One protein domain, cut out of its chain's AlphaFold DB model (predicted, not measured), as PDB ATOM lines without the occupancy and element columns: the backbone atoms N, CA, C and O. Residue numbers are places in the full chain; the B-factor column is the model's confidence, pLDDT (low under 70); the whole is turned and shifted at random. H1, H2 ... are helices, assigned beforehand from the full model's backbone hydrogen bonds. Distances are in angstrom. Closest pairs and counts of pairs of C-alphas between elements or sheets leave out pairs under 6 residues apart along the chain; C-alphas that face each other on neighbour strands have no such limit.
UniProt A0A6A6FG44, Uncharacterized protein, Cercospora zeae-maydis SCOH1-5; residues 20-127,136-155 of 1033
ATOM      1  N   VAL A  20      19.204  12.773 -36.129       42.53
ATOM      2  CA  VAL A  20      18.309  12.077 -35.185       42.53
ATOM      3  C   VAL A  20      16.961  12.817 -35.152       42.53
ATOM      4  O   VAL A  20      16.910  13.965 -34.698       42.53
ATOM      5  N   PRO A  21      15.855  12.214 -35.634       53.72
ATOM      6  CA  PRO A  21      14.575  12.896 -35.673       53.72
ATOM      7  C   PRO A  21      14.013  12.942 -34.252       53.72
ATOM      8  O   PRO A  21      13.476  11.951 -33.760       53.72
ATOM      9  N   VAL A  22      14.142  14.091 -33.580       58.34
ATOM     10  CA  VAL A  22      13.550  14.279 -32.250       58.34
ATOM     11  C   VAL A  22      12.053  14.009 -32.356       58.34
ATOM     12  O   VAL A  22      11.340  14.673 -33.116       58.34
ATOM     13  N   ASN A  23      11.582  13.006 -31.617       72.19
ATOM     14  CA  ASN A  23      10.219  12.522 -31.723       72.19
ATOM     15  C   ASN A  23       9.243  13.655 -31.370       72.19
ATOM     16  O   ASN A  23       9.146  14.105 -30.228       72.19
ATOM     17  N   GLN A  24       8.497  14.135 -32.366       66.44
ATOM     18  CA  GLN A  24       7.620  15.296 -32.201       66.44
ATOM     19  C   GLN A  24       6.472  15.042 -31.212       66.44
ATOM     20  O   GLN A  24       5.893  15.997 -30.694       66.44
ATOM     21  N   VAL A  25       6.153  13.774 -30.927       70.94
ATOM     22  CA  VAL A  25       5.216  13.397 -29.860       70.94
ATOM     23  C   VAL A  25       5.814  13.719 -28.488       70.94
ATOM     24  O   VAL A  25       5.144  14.339 -27.667       70.94
ATOM     25  N   GLU A  26       7.088  13.396 -28.259       76.06
ATOM     26  CA  GLU A  26       7.799  13.691 -27.007       76.06
ATOM     27  C   GLU A  26       7.963  15.201 -26.798       76.06
ATOM     28  O   GLU A  26       7.661  15.705 -25.719       76.06
ATOM     29  N   LEU A  27       8.321  15.956 -27.845       73.25
ATOM     30  CA  LEU A  27       8.372  17.427 -27.794       73.25
ATOM     31  C   LEU A  27       7.017  18.062 -27.442       73.25
ATOM     32  O   LEU A  27       6.968  19.029 -26.679       73.25
ATOM     33  N   GLN A  28       5.910  17.524 -27.963       76.94
ATOM     34  CA  GLN A  28       4.565  17.993 -27.617       76.94
ATOM     35  C   GLN A  28       4.153  17.602 -26.191       76.94
ATOM     36  O   GLN A  28       3.528  18.410 -25.505       76.94
ATOM     37  N   ILE A  29       4.552  16.422 -25.705       78.44
ATOM     38  CA  ILE A  29       4.370  16.025 -24.300       78.44
ATOM     39  C   ILE A  29       5.144  16.980 -23.378       78.44
ATOM     40  O   ILE A  29       4.566  17.502 -22.427       78.44
ATOM     41  N   VAL A  30       6.413  17.273 -23.678       78.31
ATOM     42  CA  VAL A  30       7.243  18.216 -22.907       78.31
ATOM     43  C   VAL A  30       6.621  19.617 -22.889       78.31
ATOM     44  O   VAL A  30       6.482  20.207 -21.819       78.31
ATOM     45  N   ASN A  31       6.166  20.123 -24.040       80.88
ATOM     46  CA  ASN A  31       5.451  21.398 -24.137       80.88
ATOM     47  C   ASN A  31       4.173  21.408 -23.276       80.88
ATOM     48  O   ASN A  31       3.964  22.328 -22.490       80.88
ATOM     49  N   TYR A  32       3.347  20.360 -23.357       85.94
ATOM     50  CA  TYR A  32       2.124  20.238 -22.558       85.94
ATOM     51  C   TYR A  32       2.410  20.226 -21.048       85.94
ATOM     52  O   TYR A  32       1.753  20.946 -20.295       85.94
ATOM     53  N   GLN A  33       3.412  19.461 -20.598       83.81
ATOM     54  CA  GLN A  33       3.795  19.399 -19.182       83.81
ATOM     55  C   GLN A  33       4.343  20.739 -18.674       83.81
ATOM     56  O   GLN A  33       3.999  21.167 -17.572       83.81
ATOM     57  N   LEU A  34       5.134  21.448 -19.485       73.94
ATOM     58  CA  LEU A  34       5.636  22.778 -19.135       73.94
ATOM     59  C   LEU A  34       4.498  23.804 -19.051       73.94
ATOM     60  O   LEU A  34       4.393  24.512 -18.051       73.94
ATOM     61  N   LEU A  35       3.596  23.847 -20.036       81.75
ATOM     62  CA  LEU A  35       2.397  24.692 -19.981       81.75
ATOM     63  C   LEU A  35       1.546  24.382 -18.738       81.75
ATOM     64  O   LEU A  35       1.097  25.305 -18.058       81.75
ATOM     65  N   ARG A  36       1.380  23.099 -18.391       86.44
ATOM     66  CA  ARG A  36       0.676  22.659 -17.178       86.44
ATOM     67  C   ARG A  36       1.343  23.146 -15.897       86.44
ATOM     68  O   ARG A  36       0.644  23.646 -15.020       86.44
ATOM     69  N   TYR A  37       2.667  23.055 -15.801       83.44
ATOM     70  CA  TYR A  37       3.425  23.573 -14.663       83.44
ATOM     71  C   TYR A  37       3.197  25.082 -14.469       83.44
ATOM     72  O   TYR A  37       2.874  25.518 -13.365       83.44
ATOM     73  N   PHE A  38       3.276  25.878 -15.542       76.38
ATOM     74  CA  PHE A  38       3.041  27.324 -15.461       76.38
ATOM     75  C   PHE A  38       1.587  27.685 -15.126       76.38
ATOM     76  O   PHE A  38       1.360  28.610 -14.345       76.38
ATOM     77  N   ALA A  39       0.609  26.943 -15.654       74.38
ATOM     78  CA  ALA A  39      -0.797  27.082 -15.277       74.38
ATOM     79  C   ALA A  39      -1.011  26.798 -13.779       74.38
ATOM     80  O   ALA A  39      -1.638  27.586 -13.072       74.38
ATOM     81  N   GLN A  40      -0.432  25.700 -13.279       83.06
ATOM     82  CA  GLN A  40      -0.538  25.292 -11.881       83.06
ATOM     83  C   GLN A  40       0.123  26.296 -10.934       83.06
ATOM     84  O   GLN A  40      -0.502  26.693  -9.954       83.06
ATOM     85  N   ALA A  41       1.342  26.743 -11.242       78.50
ATOM     86  CA  ALA A  41       2.041  27.754 -10.453       78.50
ATOM     87  C   ALA A  41       1.221  29.051 -10.360       78.50
ATOM     88  O   ALA A  41       1.017  29.573  -9.270       78.50
ATOM     89  N   ALA A  42       0.668  29.520 -11.483       73.31
ATOM     90  CA  ALA A  42      -0.148  30.730 -11.531       73.31
ATOM     91  C   ALA A  42      -1.454  30.611 -10.719       73.31
ATOM     92  O   ALA A  42      -1.825  31.545 -10.006       73.31
ATOM     93  N   MET A  43      -2.121  29.454 -10.784       84.06
ATOM     94  CA  MET A  43      -3.302  29.147  -9.968       84.06
ATOM     95  C   MET A  43      -2.970  29.134  -8.470       84.06
ATOM     96  O   MET A  43      -3.670  29.763  -7.681       84.06
ATOM     97  N   VAL A  44      -1.888  28.451  -8.075       79.19
ATOM     98  CA  VAL A  44      -1.449  28.364  -6.673       79.19
ATOM     99  C   VAL A  44      -1.088  29.747  -6.132       79.19
ATOM    100  O   VAL A  44      -1.606  30.126  -5.088       79.19
ATOM    101  N   THR A  45      -0.313  30.545  -6.876       77.00
ATOM    102  CA  THR A  45       0.023  31.924  -6.486       77.00
ATOM    103  C   THR A  45      -1.222  32.792  -6.278       77.00
ATOM    104  O   THR A  45      -1.239  33.616  -5.369       77.00
ATOM    105  N   TYR A  46      -2.284  32.612  -7.072       77.50
ATOM    106  CA  TYR A  46      -3.543  33.329  -6.846       77.50
ATOM    107  C   TYR A  46      -4.271  32.856  -5.574       77.50
ATOM    108  O   TYR A  46      -4.763  33.671  -4.797       77.50
ATOM    109  N   LEU A  47      -4.314  31.546  -5.325       78.56
ATOM    110  CA  LEU A  47      -4.940  30.971  -4.126       78.56
ATOM    111  C   LEU A  47      -4.187  31.330  -2.832       78.56
ATOM    112  O   LEU A  47      -4.792  31.420  -1.769       78.56
ATOM    113  N   GLU A  48      -2.880  31.569  -2.904       78.38
ATOM    114  CA  GLU A  48      -2.091  32.110  -1.790       78.38
ATOM    115  C   GLU A  48      -2.406  33.589  -1.507       78.38
ATOM    116  O   GLU A  48      -2.263  34.036  -0.370       78.38
ATOM    117  N   GLN A  49      -2.858  34.344  -2.515       79.06
ATOM    118  CA  GLN A  49      -3.245  35.756  -2.384       79.06
ATOM    119  C   GLN A  49      -4.655  35.940  -1.821       79.06
ATOM    120  O   GLN A  49      -4.894  36.903  -1.096       79.06
ATOM    121  N   ASP A  50      -5.577  35.024  -2.125       81.88
ATOM    122  CA  ASP A  50      -6.921  35.003  -1.547       81.88
ATOM    123  C   ASP A  50      -7.128  33.730  -0.717       81.88
ATOM    124  O   ASP A  50      -7.732  32.746  -1.152       81.88
ATOM    125  N   LEU A  51      -6.604  33.761   0.513       84.50
ATOM    126  CA  LEU A  51      -6.720  32.666   1.480       84.50
ATOM    127  C   LEU A  51      -8.178  32.334   1.828       84.50
ATOM    128  O   LEU A  51      -8.479  31.176   2.131       84.50
ATOM    129  N   THR A  52      -9.087  33.312   1.769       85.88
ATOM    130  CA  THR A  52     -10.517  33.107   2.023       85.88
ATOM    131  C   THR A  52     -11.134  32.287   0.897       85.88
ATOM    132  O   THR A  52     -11.771  31.268   1.166       85.88
ATOM    133  N   PHE A  53     -10.863  32.651  -0.360       88.44
ATOM    134  CA  PHE A  53     -11.257  31.861  -1.522       88.44
ATOM    135  C   PHE A  53     -10.591  30.491  -1.528       88.44
ATOM    136  O   PHE A  53     -11.280  29.496  -1.702       88.44
ATOM    137  N   ALA A  54      -9.292  30.386  -1.249       86.69
ATOM    138  CA  ALA A  54      -8.627  29.091  -1.167       86.69
ATOM    139  C   ALA A  54      -9.218  28.190  -0.070       86.69
ATOM    140  O   ALA A  54      -9.332  26.983  -0.270       86.69
ATOM    141  N   THR A  55      -9.626  28.747   1.073       87.31
ATOM    142  CA  THR A  55     -10.268  27.989   2.159       87.31
ATOM    143  C   THR A  55     -11.679  27.556   1.773       87.31
ATOM    144  O   THR A  55     -11.996  26.369   1.858       87.31
ATOM    145  N   TYR A  56     -12.492  28.482   1.259       86.81
ATOM    146  CA  TYR A  56     -13.823  28.196   0.727       86.81
ATOM    147  C   TYR A  56     -13.773  27.113  -0.361       86.81
ATOM    148  O   TYR A  56     -14.455  26.093  -0.274       86.81
ATOM    149  N   CYS A  57     -12.886  27.282  -1.336       81.56
ATOM    150  CA  CYS A  57     -12.769  26.414  -2.495       81.56
ATOM    151  C   CYS A  57     -12.195  25.031  -2.141       81.56
ATOM    152  O   CYS A  57     -12.574  24.044  -2.763       81.56
ATOM    153  N   ARG A  58     -11.362  24.919  -1.091       81.88
ATOM    154  CA  ARG A  58     -10.948  23.630  -0.493       81.88
ATOM    155  C   ARG A  58     -12.070  22.938   0.286       81.88
ATOM    156  O   ARG A  58     -12.081  21.716   0.345       81.88
ATOM    157  N   SER A  59     -12.983  23.698   0.898       83.12
ATOM    158  CA  SER A  59     -14.133  23.146   1.635       83.12
ATOM    159  C   SER A  59     -15.273  22.654   0.735       83.12
ATOM    160  O   SER A  59     -16.157  21.951   1.213       83.12
ATOM    161  N   ARG A  60     -15.253  22.999  -0.562       81.75
ATOM    162  CA  ARG A  60     -16.264  22.599  -1.548       81.75
ATOM    163  C   ARG A  60     -15.622  21.827  -2.707       81.75
ATOM    164  O   ARG A  60     -14.899  22.455  -3.487       81.75
ATOM    165  N   PRO A  61     -15.886  20.512  -2.853       73.12
ATOM    166  CA  PRO A  61     -15.340  19.689  -3.938       73.12
ATOM    167  C   PRO A  61     -15.504  20.342  -5.313       73.12
ATOM    168  O   PRO A  61     -14.524  20.479  -6.040       73.12
ATOM    169  N   ASP A  62     -16.696  20.872  -5.588       65.88
ATOM    170  CA  ASP A  62     -17.092  21.529  -6.837       65.88
ATOM    171  C   ASP A  62     -16.135  22.652  -7.245       65.88
ATOM    172  O   ASP A  62     -15.773  22.813  -8.409       65.88
ATOM    173  N   CYS A  63     -15.705  23.446  -6.265       73.56
ATOM    174  CA  CYS A  63     -14.831  24.582  -6.494       73.56
ATOM    175  C   CYS A  63     -13.386  24.107  -6.721       73.56
ATOM    176  O   CYS A  63     -12.715  24.566  -7.645       73.56
ATOM    177  N   THR A  64     -12.922  23.129  -5.933       77.06
ATOM    178  CA  THR A  64     -11.619  22.476  -6.144       77.06
ATOM    179  C   THR A  64     -11.526  21.798  -7.517       77.06
ATOM    180  O   THR A  64     -10.465  21.842  -8.147       77.06
ATOM    181  N   GLU A  65     -12.606  21.188  -8.005       72.75
ATOM    182  CA  GLU A  65     -12.643  20.576  -9.332       72.75
ATOM    183  C   GLU A  65     -12.724  21.630 -10.443       72.75
ATOM    184  O   GLU A  65     -11.926  21.569 -11.377       72.75
ATOM    185  N   ALA A  66     -13.567  22.661 -10.306       66.12
ATOM    186  CA  ALA A  66     -13.620  23.776 -11.254       66.12
ATOM    187  C   ALA A  66     -12.233  24.409 -11.479       66.12
ATOM    188  O   ALA A  66     -11.866  24.713 -12.615       66.12
ATOM    189  N   LEU A  67     -11.415  24.534 -10.426       80.19
ATOM    190  CA  LEU A  67     -10.018  24.975 -10.526       80.19
ATOM    191  C   LEU A  67      -9.126  24.009 -11.333       80.19
ATOM    192  O   LEU A  67      -8.345  24.448 -12.182       80.19
ATOM    193  N   GLN A  68      -9.242  22.694 -11.117       78.44
ATOM    194  CA  GLN A  68      -8.483  21.682 -11.873       78.44
ATOM    195  C   GLN A  68      -8.911  21.614 -13.349       78.44
ATOM    196  O   GLN A  68      -8.066  21.455 -14.242       78.44
ATOM    197  N   SER A  69     -10.204  21.792 -13.612       74.06
ATOM    198  CA  SER A  69     -10.784  21.880 -14.951       74.06
ATOM    199  C   SER A  69     -10.348  23.159 -15.668       74.06
ATOM    200  O   SER A  69      -9.906  23.084 -16.813       74.06
ATOM    201  N   ALA A  70     -10.336  24.312 -14.990       72.88
ATOM    202  CA  ALA A  70      -9.815  25.572 -15.525       72.88
ATOM    203  C   ALA A  70      -8.334  25.484 -15.927       72.88
ATOM    204  O   ALA A  70      -7.950  25.930 -17.014       72.88
ATOM    205  N   LEU A  71      -7.506  24.868 -15.077       80.25
ATOM    206  CA  LEU A  71      -6.097  24.594 -15.353       80.25
ATOM    207  C   LEU A  71      -5.950  23.711 -16.600       80.25
ATOM    208  O   LEU A  71      -5.242  24.074 -17.538       80.25
ATOM    209  N   SER A  72      -6.661  22.582 -16.649       78.00
ATOM    210  CA  SER A  72      -6.585  21.630 -17.765       78.00
ATOM    211  C   SER A  72      -7.079  22.231 -19.087       78.00
ATOM    212  O   SER A  72      -6.448  22.030 -20.127       78.00
ATOM    213  N   HIS A  73      -8.170  23.000 -19.045       79.56
ATOM    214  CA  HIS A  73      -8.770  23.671 -20.195       79.56
ATOM    215  C   HIS A  73      -7.815  24.690 -20.825       79.56
ATOM    216  O   HIS A  73      -7.560  24.625 -22.029       79.56
ATOM    217  N   GLU A  74      -7.231  25.597 -20.034       86.69
ATOM    218  CA  GLU A  74      -6.321  26.604 -20.594       86.69
ATOM    219  C   GLU A  74      -5.025  25.983 -21.126       86.69
ATOM    220  O   GLU A  74      -4.540  26.409 -22.175       86.69
ATOM    221  N   VAL A  75      -4.498  24.929 -20.491       86.19
ATOM    222  CA  VAL A  75      -3.324  24.200 -21.005       86.19
ATOM    223  C   VAL A  75      -3.615  23.574 -22.369       86.19
ATOM    224  O   VAL A  75      -2.841  23.781 -23.301       86.19
ATOM    225  N   VAL A  76      -4.738  22.861 -22.527       84.25
ATOM    226  CA  VAL A  76      -5.138  22.272 -23.821       84.25
ATOM    227  C   VAL A  76      -5.351  23.365 -24.872       84.25
ATOM    228  O   VAL A  76      -4.848  23.256 -25.990       84.25
ATOM    229  N   LYS A  77      -6.038  24.452 -24.510       84.81
ATOM    230  CA  LYS A  77      -6.348  25.575 -25.404       84.81
ATOM    231  C   LYS A  77      -5.100  26.313 -25.892       84.81
ATOM    232  O   LYS A  77      -5.073  26.755 -27.035       84.81
ATOM    233  N   ILE A  78      -4.061  26.433 -25.064       84.81
ATOM    234  CA  ILE A  78      -2.778  27.031 -25.464       84.81
ATOM    235  C   ILE A  78      -1.881  26.034 -26.210       84.81
ATOM    236  O   ILE A  78      -1.262  26.420 -27.196       84.81
ATOM    237  N   ALA A  79      -1.852  24.756 -25.822       83.62
ATOM    238  CA  ALA A  79      -1.072  23.729 -26.521       83.62
ATOM    239  C   ALA A  79      -1.575  23.450 -27.955       83.62
ATOM    240  O   ALA A  79      -0.797  23.039 -28.818       83.62
ATOM    241  N   THR A  80      -2.869  23.669 -28.216       84.12
ATOM    242  CA  THR A  80      -3.505  23.451 -29.528       84.12
ATOM    243  C   THR A  80      -3.519  24.685 -30.438       84.12
ATOM    244  O   THR A  80      -3.540  24.514 -31.659       84.12
ATOM    245  N   ASP A  81      -3.461  25.903 -29.886       86.38
ATOM    246  CA  ASP A  81      -3.432  27.164 -30.640       86.38
ATOM    247  C   ASP A  81      -2.153  27.260 -31.506       86.38
ATOM    248  O   ASP A  81      -1.043  27.164 -30.973       86.38
ATOM    249  N   PRO A  82      -2.263  27.472 -32.835       83.81
ATOM    250  CA  PRO A  82      -1.126  27.445 -33.764       83.81
ATOM    251  C   PRO A  82      -0.028  28.483 -33.468       83.81
ATOM    252  O   PRO A  82       1.097  28.329 -33.940       83.81
ATOM    253  N   ASN A  83      -0.312  29.522 -32.675       83.69
ATOM    254  CA  ASN A  83       0.683  30.523 -32.281       83.69
ATOM    255  C   ASN A  83       1.674  30.012 -31.218       83.69
ATOM    256  O   ASN A  83       2.786  30.536 -31.127       83.69
ATOM    257  N   TYR A  84       1.282  29.012 -30.422       83.88
ATOM    258  CA  TYR A  84       2.098  28.434 -29.339       83.88
ATOM    259  C   TYR A  84       2.373  26.939 -29.549       83.88
ATOM    260  O   TYR A  84       3.336  26.400 -29.002       83.88
ATOM    261  N   ARG A  85       1.561  26.272 -30.374       84.56
ATOM    262  CA  ARG A  85       1.783  24.902 -30.819       84.56
ATOM    263  C   ARG A  85       3.082  24.806 -31.622       84.56
ATOM    264  O   ARG A  85       3.339  25.575 -32.548       84.56
ATOM    265  N   ILE A  86       3.858  23.784 -31.288       80.56
ATOM    266  CA  ILE A  86       4.996  23.309 -32.071       80.56
ATOM    267  C   ILE A  86       4.461  22.586 -33.319       80.56
ATOM    268  O   ILE A  86       3.886  21.497 -33.213       80.56
ATOM    269  N   ASP A  87       4.586  23.206 -34.494       78.56
ATOM    270  CA  ASP A  87       4.184  22.582 -35.760       78.56
ATOM    271  C   ASP A  87       5.218  21.521 -36.169       78.56
ATOM    272  O   ASP A  87       6.422  21.699 -35.998       78.56
ATOM    273  N   ARG A  88       4.745  20.420 -36.761       68.75
ATOM    274  CA  ARG A  88       5.598  19.382 -37.348       68.75
ATOM    275  C   ARG A  88       6.474  19.897 -38.495       68.75
ATOM    276  O   ARG A  88       7.467  19.253 -38.823       68.75
ATOM    277  N   ARG A  89       6.062  20.994 -39.140       73.25
ATOM    278  CA  ARG A  89       6.671  21.571 -40.352       73.25
ATOM    279  C   ARG A  89       7.698  22.669 -40.075       73.25
ATOM    280  O   ARG A  89       8.414  23.063 -40.994       73.25
ATOM    281  N   GLU A  90       7.765  23.186 -38.852       73.44
ATOM    282  CA  GLU A  90       8.774  24.175 -38.473       73.44
ATOM    283  C   GLU A  90      10.102  23.485 -38.143       73.44
ATOM    284  O   GLU A  90      10.133  22.431 -37.505       73.44
ATOM    285  N   LYS A  91      11.220  24.092 -38.559       72.75
ATOM    286  CA  LYS A  91      12.541  23.683 -38.070       72.75
ATOM    287  C   LYS A  91      12.633  24.053 -36.595       72.75
ATOM    288  O   LYS A  91      12.753  25.227 -36.273       72.75
ATOM    289  N   LEU A  92      12.580  23.044 -35.734       67.75
ATOM    290  CA  LEU A  92      12.704  23.157 -34.283       67.75
ATOM    291  C   LEU A  92      14.156  23.400 -33.860       67.75
ATOM    292  O   LEU A  92      14.815  22.542 -33.279       67.75
ATOM    293  N   ASP A  93      14.650  24.593 -34.175       76.81
ATOM    294  CA  ASP A  93      15.839  25.161 -33.551       76.81
ATOM    295  C   ASP A  93      15.488  25.859 -32.220       76.81
ATOM    296  O   ASP A  93      14.323  26.111 -31.892       76.81
ATOM    297  N   ALA A  94      16.510  26.172 -31.421       68.56
ATOM    298  CA  ALA A  94      16.321  26.872 -30.152       68.56
ATOM    299  C   ALA A  94      15.690  28.268 -30.347       68.56
ATOM    300  O   ALA A  94      14.906  28.709 -29.503       68.56
ATOM    301  N   GLU A  95      15.987  28.932 -31.471       70.38
ATOM    302  CA  GLU A  95      15.486  30.272 -31.807       70.38
ATOM    303  C   GLU A  95      13.974  30.308 -32.081       70.38
ATOM    304  O   GLU A  95      13.329  31.313 -31.783       70.38
ATOM    305  N   SER A  96      13.383  29.231 -32.605       74.06
ATOM    306  CA  SER A  96      11.937  29.108 -32.844       74.06
ATOM    307  C   SER A  96      11.183  28.466 -31.674       74.06
ATOM    308  O   SER A  96      10.094  28.929 -31.314       74.06
ATOM    309  N   PHE A  97      11.763  27.442 -31.036       75.06
ATOM    310  CA  PHE A  97      11.143  26.739 -29.912       75.06
ATOM    311  C   PHE A  97      10.997  27.648 -28.688       75.06
ATOM    312  O   PHE A  97       9.894  27.807 -28.158       75.06
ATOM    313  N   GLN A  98      12.091  28.277 -28.241       72.75
ATOM    314  CA  GLN A  98      12.129  28.993 -26.964       72.75
ATOM    315  C   GLN A  98      11.132  30.171 -26.898       72.75
ATOM    316  O   GLN A  98      10.437  30.280 -25.881       72.75
ATOM    317  N   PRO A  99      10.964  31.023 -27.934       76.12
ATOM    318  CA  PRO A  99       9.976  32.100 -27.897       76.12
ATOM    319  C   PRO A  99       8.532  31.594 -27.869       76.12
ATOM    320  O   PRO A  99       7.729  32.141 -27.112       76.12
ATOM    321  N   LYS A 100       8.191  30.540 -28.629       79.75
ATOM    322  CA  LYS A 100       6.842  29.943 -28.598       79.75
ATOM    323  C   LYS A 100       6.519  29.370 -27.220       79.75
ATOM    324  O   LYS A 100       5.471  29.694 -26.664       79.75
ATOM    325  N   MET A 101       7.457  28.622 -26.640       79.69
ATOM    326  CA  MET A 101       7.364  28.074 -25.284       79.69
ATOM    327  C   MET A 101       7.176  29.174 -24.225       79.69
ATOM    328  O   MET A 101       6.256  29.103 -23.413       79.69
ATOM    329  N   LEU A 102       7.995  30.235 -24.259       75.94
ATOM    330  CA  LEU A 102       7.905  31.371 -23.328       75.94
ATOM    331  C   LEU A 102       6.621  32.197 -23.496       75.94
ATOM    332  O   LEU A 102       6.120  32.770 -22.528       75.94
ATOM    333  N   LYS A 103       6.090  32.301 -24.716       81.06
ATOM    334  CA  LYS A 103       4.841  33.020 -24.987       81.06
ATOM    335  C   LYS A 103       3.626  32.193 -24.561       81.06
ATOM    336  O   LYS A 103       2.724  32.728 -23.914       81.06
ATOM    337  N   GLY A 104       3.643  30.890 -24.842       80.25
ATOM    338  CA  GLY A 104       2.637  29.934 -24.388       80.25
ATOM    339  C   GLY A 104       2.560  29.859 -22.862       80.25
ATOM    340  O   GLY A 104       1.474  29.994 -22.304       80.25
ATOM    341  N   SER A 105       3.700  29.747 -22.169       77.31
ATOM    342  CA  SER A 105       3.740  29.681 -20.699       77.31
ATOM    343  C   SER A 105       3.200  30.942 -20.020       77.31
ATOM    344  O   SER A 105       2.440  30.856 -19.056       77.31
ATOM    345  N   ARG A 106       3.515  32.128 -20.557       77.31
ATOM    346  CA  ARG A 106       2.934  33.398 -20.091       77.31
ATOM    347  C   ARG A 106       1.431  33.465 -20.343       77.31
ATOM    348  O   ARG A 106       0.690  33.913 -19.472       77.31
ATOM    349  N   MET A 107       0.980  33.035 -21.524       79.00
ATOM    350  CA  MET A 107      -0.434  33.068 -21.892       79.00
ATOM    351  C   MET A 107      -1.266  32.107 -21.040       79.00
ATOM    352  O   MET A 107      -2.315  32.510 -20.542       79.00
ATOM    353  N   VAL A 108      -0.798  30.873 -20.828       83.69
ATOM    354  CA  VAL A 108      -1.520  29.900 -20.002       83.69
ATOM    355  C   VAL A 108      -1.580  30.362 -18.546       83.69
ATOM    356  O   VAL A 108      -2.671  30.424 -17.996       83.69
ATOM    357  N   ALA A 109      -0.472  30.841 -17.965       74.81
ATOM    358  CA  ALA A 109      -0.458  31.405 -16.614       74.81
ATOM    359  C   ALA A 109      -1.467  32.561 -16.444       74.81
ATOM    360  O   ALA A 109      -2.272  32.562 -15.511       74.81
ATOM    361  N   ALA A 110      -1.477  33.523 -17.375       72.56
ATOM    362  CA  ALA A 110      -2.391  34.665 -17.322       72.56
ATOM    363  C   ALA A 110      -3.867  34.262 -17.490       72.56
ATOM    364  O   ALA A 110      -4.734  34.827 -16.822       72.56
ATOM    365  N   ARG A 111      -4.168  33.285 -18.357       79.19
ATOM    366  CA  ARG A 111      -5.538  32.782 -18.530       79.19
ATOM    367  C   ARG A 111      -5.998  31.902 -17.372       79.19
ATOM    368  O   ARG A 111      -7.157  32.006 -16.989       79.19
ATOM    369  N   THR A 112      -5.123  31.101 -16.766       81.19
ATOM    370  CA  THR A 112      -5.477  30.318 -15.574       81.19
ATOM    371  C   THR A 112      -5.798  31.233 -14.392       81.19
ATOM    372  O   THR A 112      -6.802  30.999 -13.724       81.19
ATOM    373  N   ILE A 113      -5.049  32.327 -14.181       78.50
ATOM    374  CA  ILE A 113      -5.417  33.365 -13.196       78.50
ATOM    375  C   ILE A 113      -6.791  33.969 -13.528       78.50
ATOM    376  O   ILE A 113      -7.636  34.083 -12.642       78.50
ATOM    377  N   ALA A 114      -7.057  34.295 -14.799       73.12
ATOM    378  CA  ALA A 114      -8.355  34.828 -15.227       73.12
ATOM    379  C   ALA A 114      -9.527  33.887 -14.925       73.12
ATOM    380  O   ALA A 114     -10.532  34.315 -14.363       73.12
ATOM    381  N   HIS A 115      -9.373  32.605 -15.244       76.94
ATOM    382  CA  HIS A 115     -10.397  31.593 -15.012       76.94
ATOM    383  C   HIS A 115     -10.587  31.327 -13.505       76.94
ATOM    384  O   HIS A 115     -11.712  31.262 -13.021       76.94
ATOM    385  N   THR A 116      -9.497  31.299 -12.730       78.12
ATOM    386  CA  THR A 116      -9.522  31.197 -11.257       78.12
ATOM    387  C   THR A 116     -10.288  32.369 -10.622       78.12
ATOM    388  O   THR A 116     -11.121  32.164  -9.742       78.12
ATOM    389  N   MET A 117     -10.073  33.596 -11.112       77.44
ATOM    390  CA  MET A 117     -10.806  34.795 -10.678       77.44
ATOM    391  C   MET A 117     -12.292  34.765 -11.076       77.44
ATOM    392  O   MET A 117     -13.134  35.221 -10.306       77.44
ATOM    393  N   GLN A 118     -12.636  34.211 -12.244       74.56
ATOM    394  CA  GLN A 118     -14.034  33.993 -12.639       74.56
ATOM    395  C   GLN A 118     -14.726  32.978 -11.715       74.56
ATOM    396  O   GLN A 118     -15.822  33.257 -11.234       74.56
ATOM    397  N   ILE A 119     -14.069  31.854 -11.395       75.56
ATOM    398  CA  ILE A 119     -14.589  30.846 -10.453       75.56
ATOM    399  C   ILE A 119     -14.819  31.467  -9.075       75.56
ATOM    400  O   ILE A 119     -15.893  31.289  -8.506       75.56
ATOM    401  N   ARG A 120     -13.868  32.255  -8.556       84.50
ATOM    402  CA  ARG A 120     -14.055  33.011  -7.308       84.50
ATOM    403  C   ARG A 120     -15.321  33.859  -7.343       84.50
ATOM    404  O   ARG A 120     -16.172  33.712  -6.474       84.50
ATOM    405  N   ASN A 121     -15.451  34.722  -8.348       76.56
ATOM    406  CA  ASN A 121     -16.558  35.675  -8.435       76.56
ATOM    407  C   ASN A 121     -17.924  35.000  -8.634       76.56
ATOM    408  O   ASN A 121     -18.935  35.580  -8.259       76.56
ATOM    409  N   ALA A 122     -17.955  33.806  -9.230       69.62
ATOM    410  CA  ALA A 122     -19.173  33.020  -9.403       69.62
ATOM    411  C   ALA A 122     -19.544  32.189  -8.161       69.62
ATOM    412  O   ALA A 122     -20.712  31.854  -7.979       69.62
ATOM    413  N   THR A 123     -18.564  31.820  -7.330       73.75
ATOM    414  CA  THR A 123     -18.766  30.871  -6.222       73.75
ATOM    415  C   THR A 123     -18.770  31.515  -4.841       73.75
ATOM    416  O   THR A 123     -19.361  30.938  -3.931       73.75
ATOM    417  N   MET A 124     -18.161  32.691  -4.668       75.62
ATOM    418  CA  MET A 124     -18.207  33.466  -3.429       75.62
ATOM    419  C   MET A 124     -19.038  34.739  -3.614       75.62
ATOM    420  O   MET A 124     -18.743  35.510  -4.530       75.62
ATOM    421  N   PRO A 125     -20.012  35.023  -2.728       57.66
ATOM    422  CA  PRO A 125     -20.597  36.353  -2.667       57.66
ATOM    423  C   PRO A 125     -19.508  37.354  -2.275       57.66
ATOM    424  O   PRO A 125     -18.676  37.086  -1.401       57.66
ATOM    425  N   TRP A 126     -19.511  38.517  -2.918       58.34
ATOM    426  CA  TRP A 126     -18.690  39.629  -2.463       58.34
ATOM    427  C   TRP A 126     -19.215  40.080  -1.094       58.34
ATOM    428  O   TRP A 126     -20.418  40.049  -0.833       58.34
ATOM    429  N   GLN A 127     -18.320  40.476  -0.185       55.28
ATOM    430  CA  GLN A 127     -18.773  41.174   1.016       55.28
ATOM    431  C   GLN A 127     -19.438  42.477   0.558       55.28
ATOM    432  O   GLN A 127     -18.847  43.208  -0.235       55.28
ATOM    433  N   ALA A 136     -15.847  44.492  -9.326       49.81
ATOM    434  CA  ALA A 136     -15.968  43.483 -10.380       49.81
ATOM    435  C   ALA A 136     -15.426  43.998 -11.728       49.81
ATOM    436  O   ALA A 136     -14.547  43.366 -12.323       49.81
ATOM    437  N   LYS A 137     -15.842  45.202 -12.158       51.94
ATOM    438  CA  LYS A 137     -15.309  45.869 -13.365       51.94
ATOM    439  C   LYS A 137     -13.810  46.160 -13.264       51.94
ATOM    440  O   LYS A 137     -13.100  46.061 -14.263       51.94
ATOM    441  N   SER A 138     -13.300  46.519 -12.085       51.41
ATOM    442  CA  SER A 138     -11.867  46.753 -11.856       51.41
ATOM    443  C   SER A 138     -11.050  45.464 -12.007       51.41
ATOM    444  O   SER A 138     -10.010  45.471 -12.676       51.41
ATOM    445  N   MET A 139     -11.536  44.337 -11.473       53.41
ATOM    446  CA  MET A 139     -10.910  43.024 -11.660       53.41
ATOM    447  C   MET A 139     -10.991  42.550 -13.112       53.41
ATOM    448  O   MET A 139      -9.965  42.162 -13.665       53.41
ATOM    449  N   GLU A 140     -12.145  42.658 -13.774       51.41
ATOM    450  CA  GLU A 140     -12.298  42.303 -15.192       51.41
ATOM    451  C   GLU A 140     -11.388  43.155 -16.099       51.41
ATOM    452  O   GLU A 140     -10.699  42.639 -16.982       51.41
ATOM    453  N   LYS A 141     -11.274  44.458 -15.822       55.00
ATOM    454  CA  LYS A 141     -10.347  45.369 -16.511       55.00
ATOM    455  C   LYS A 141      -8.882  45.004 -16.254       55.00
ATOM    456  O   LYS A 141      -8.082  45.034 -17.190       55.00
ATOM    457  N   THR A 142      -8.531  44.623 -15.026       49.09
ATOM    458  CA  THR A 142      -7.180  44.163 -14.655       49.09
ATOM    459  C   THR A 142      -6.833  42.841 -15.346       49.09
ATOM    460  O   THR A 142      -5.740  42.698 -15.891       49.09
ATOM    461  N   LEU A 143      -7.785  41.913 -15.438       52.66
ATOM    462  CA  LEU A 143      -7.660  40.655 -16.176       52.66
ATOM    463  C   LEU A 143      -7.514  40.867 -17.679       52.66
ATOM    464  O   LEU A 143      -6.595  40.334 -18.302       52.66
ATOM    465  N   GLY A 144      -8.352  41.728 -18.254       51.31
ATOM    466  CA  GLY A 144      -8.232  42.156 -19.640       51.31
ATOM    467  C   GLY A 144      -6.879  42.812 -19.935       51.31
ATOM    468  O   GLY A 144      -6.407  42.723 -21.068       51.31
ATOM    469  N   ILE A 145      -6.233  43.445 -18.949       50.50
ATOM    470  CA  ILE A 145      -4.862  43.966 -19.056       50.50
ATOM    471  C   ILE A 145      -3.830  42.831 -18.958       50.50
ATOM    472  O   ILE A 145      -2.969  42.760 -19.829       50.50
ATOM    473  N   LEU A 146      -3.932  41.914 -17.989       49.66
ATOM    474  CA  LEU A 146      -2.999  40.788 -17.810       49.66
ATOM    475  C   LEU A 146      -2.971  39.833 -19.016       49.66
ATOM    476  O   LEU A 146      -1.897  39.470 -19.496       49.66
ATOM    477  N   VAL A 147      -4.130  39.493 -19.587       53.00
ATOM    478  CA  VAL A 147      -4.206  38.659 -20.801       53.00
ATOM    479  C   VAL A 147      -3.639  39.407 -22.022       53.00
ATOM    480  O   VAL A 147      -2.913  38.823 -22.831       53.00
ATOM    481  N   ARG A 148      -3.863  40.728 -22.128       58.03
ATOM    482  CA  ARG A 148      -3.218  41.588 -23.147       58.03
ATOM    483  C   ARG A 148      -1.718  41.815 -22.902       58.03
ATOM    484  O   ARG A 148      -1.004  42.148 -23.850       58.03
ATOM    485  N   MET A 149      -1.235  41.646 -21.670       49.53
ATOM    486  CA  MET A 149       0.189  41.649 -21.327       49.53
ATOM    487  C   MET A 149       0.859  40.369 -21.815       49.53
ATOM    488  O   MET A 149       1.820  40.447 -22.573       49.53
ATOM    489  N   ALA A 150       0.307  39.208 -21.461       49.12
ATOM    490  CA  ALA A 150       0.865  37.911 -21.834       49.12
ATOM    491  C   ALA A 150       0.901  37.663 -23.354       49.12
ATOM    492  O   ALA A 150       1.803  36.989 -23.845       49.12
ATOM    493  N   GLY A 151      -0.054  38.219 -24.112       49.19
ATOM    494  CA  GLY A 151      -0.136  38.035 -25.568       49.19
ATOM    495  C   GLY A 151       0.769  38.931 -26.419       49.19
ATOM    496  O   GLY A 151       0.858  38.707 -27.627       49.19
ATOM    497  N   LYS A 152       1.420  39.949 -25.839       57.66
ATOM    498  CA  LYS A 152       2.249  40.913 -26.583       57.66
ATOM    499  C   LYS A 152       3.734  40.692 -26.327       57.66
ATOM    500  O   LYS A 152       4.186  40.738 -25.190       57.66
ATOM    501  N   ASP A 153       4.492  40.561 -27.411       40.44
ATOM    502  CA  ASP A 153       5.907  40.169 -27.365       40.44
ATOM    503  C   ASP A 153       6.835  41.227 -26.742       40.44
ATOM    504  O   ASP A 153       7.905  40.882 -26.252       40.44
ATOM    505  N   ASN A 154       6.419  42.500 -26.706       46.81
ATOM    506  CA  ASN A 154       7.161  43.595 -26.077       46.81
ATOM    507  C   ASN A 154       6.235  44.507 -25.258       46.81
ATOM    508  O   ASN A 154       5.367  45.187 -25.811       46.81
ATOM    509  N   TRP A 155       6.467  44.578 -23.945       41.25
ATOM    510  CA  TRP A 155       5.916  45.612 -23.063       41.25
ATOM    511  C   TRP A 155       7.033  46.532 -22.588       41.25
ATOM    512  O   TRP A 155       8.044  46.069 -22.064       41.25
TER     513      TRP A 155
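This is residues 20 to 127 and 136 to 155 of the 1033 residues of an uncharacterized protein of Cercospora zeae-maydis SCOH1-5 (UniProt A0A6A6FG44). The model is a long, narrow bundle of three helices, H1, H3 and H4, running up and down, each against the one before; short H2 crosses one end between H1 and H3, and H5 packs along H4, away from H1 and H3. The 128 printed residues include five named helices, H1 to H5 in chain order, and no named strand: an all-helix domain. It is only just compact, close to loose, with a radius of gyration of the C-alphas of 16.3 A, and elongated, spanning 58 by 32 by 19 A.

H1, residues 24 to 49, begins at C-alpha 24 (7.620, 15.296, -32.201) and is 37.8 A long. H2 is residues 51 to 59. H3, residues 61 to 80, is 28.4 A long. H4, residues 94 to 123, is 42.7 A long. H5, residues 136 to 150, is 21.1 A long and ends at C-alpha 150 (0.865, 37.911, -21.834).

H1 touches H4 at a steep tilt of 40 degrees, the same way; their closest C-alphas, of Ala 39 and Ala 109, are 4.5 A apart. With residues 31 to 43 alone, H1 touches H3, closest at C-alphas 36 and 75, 5.7 A. H3 and H4 form a helical hairpin, closest at C-alphas 71 and 112, 5.8 A. H2 only just touches H1 and H3, each only at the corner with 3 pairs of C-alphas within 8 A, closest at C-alphas 47 and 54, 5.1 A, and 57 and 63, 4.9 A. H4 touches H5 with residues 103 to 114 alone, at a shallow tilt of 10 degrees, opposite ways; C-alphas 107 and 150 are closest, 5.0 A. H5 is apart from H1, H2 and H3. Every O i to N i+4 pair is within hydrogen-bond range in H1, H2, H3 and H5, and 24 of 26 in H4.

The C-alphas of Val 20 and Gln 127 are the two farthest apart, 59.4 A. Residues 128 to 135 are not printed, and C-alphas 127 and 136 are 12.0 A apart across the cut. The H3 to H4 link is long. Mean pLDDT of the printed part is 72.9; 33 printed residues are under 70, among them residues 136 to 155.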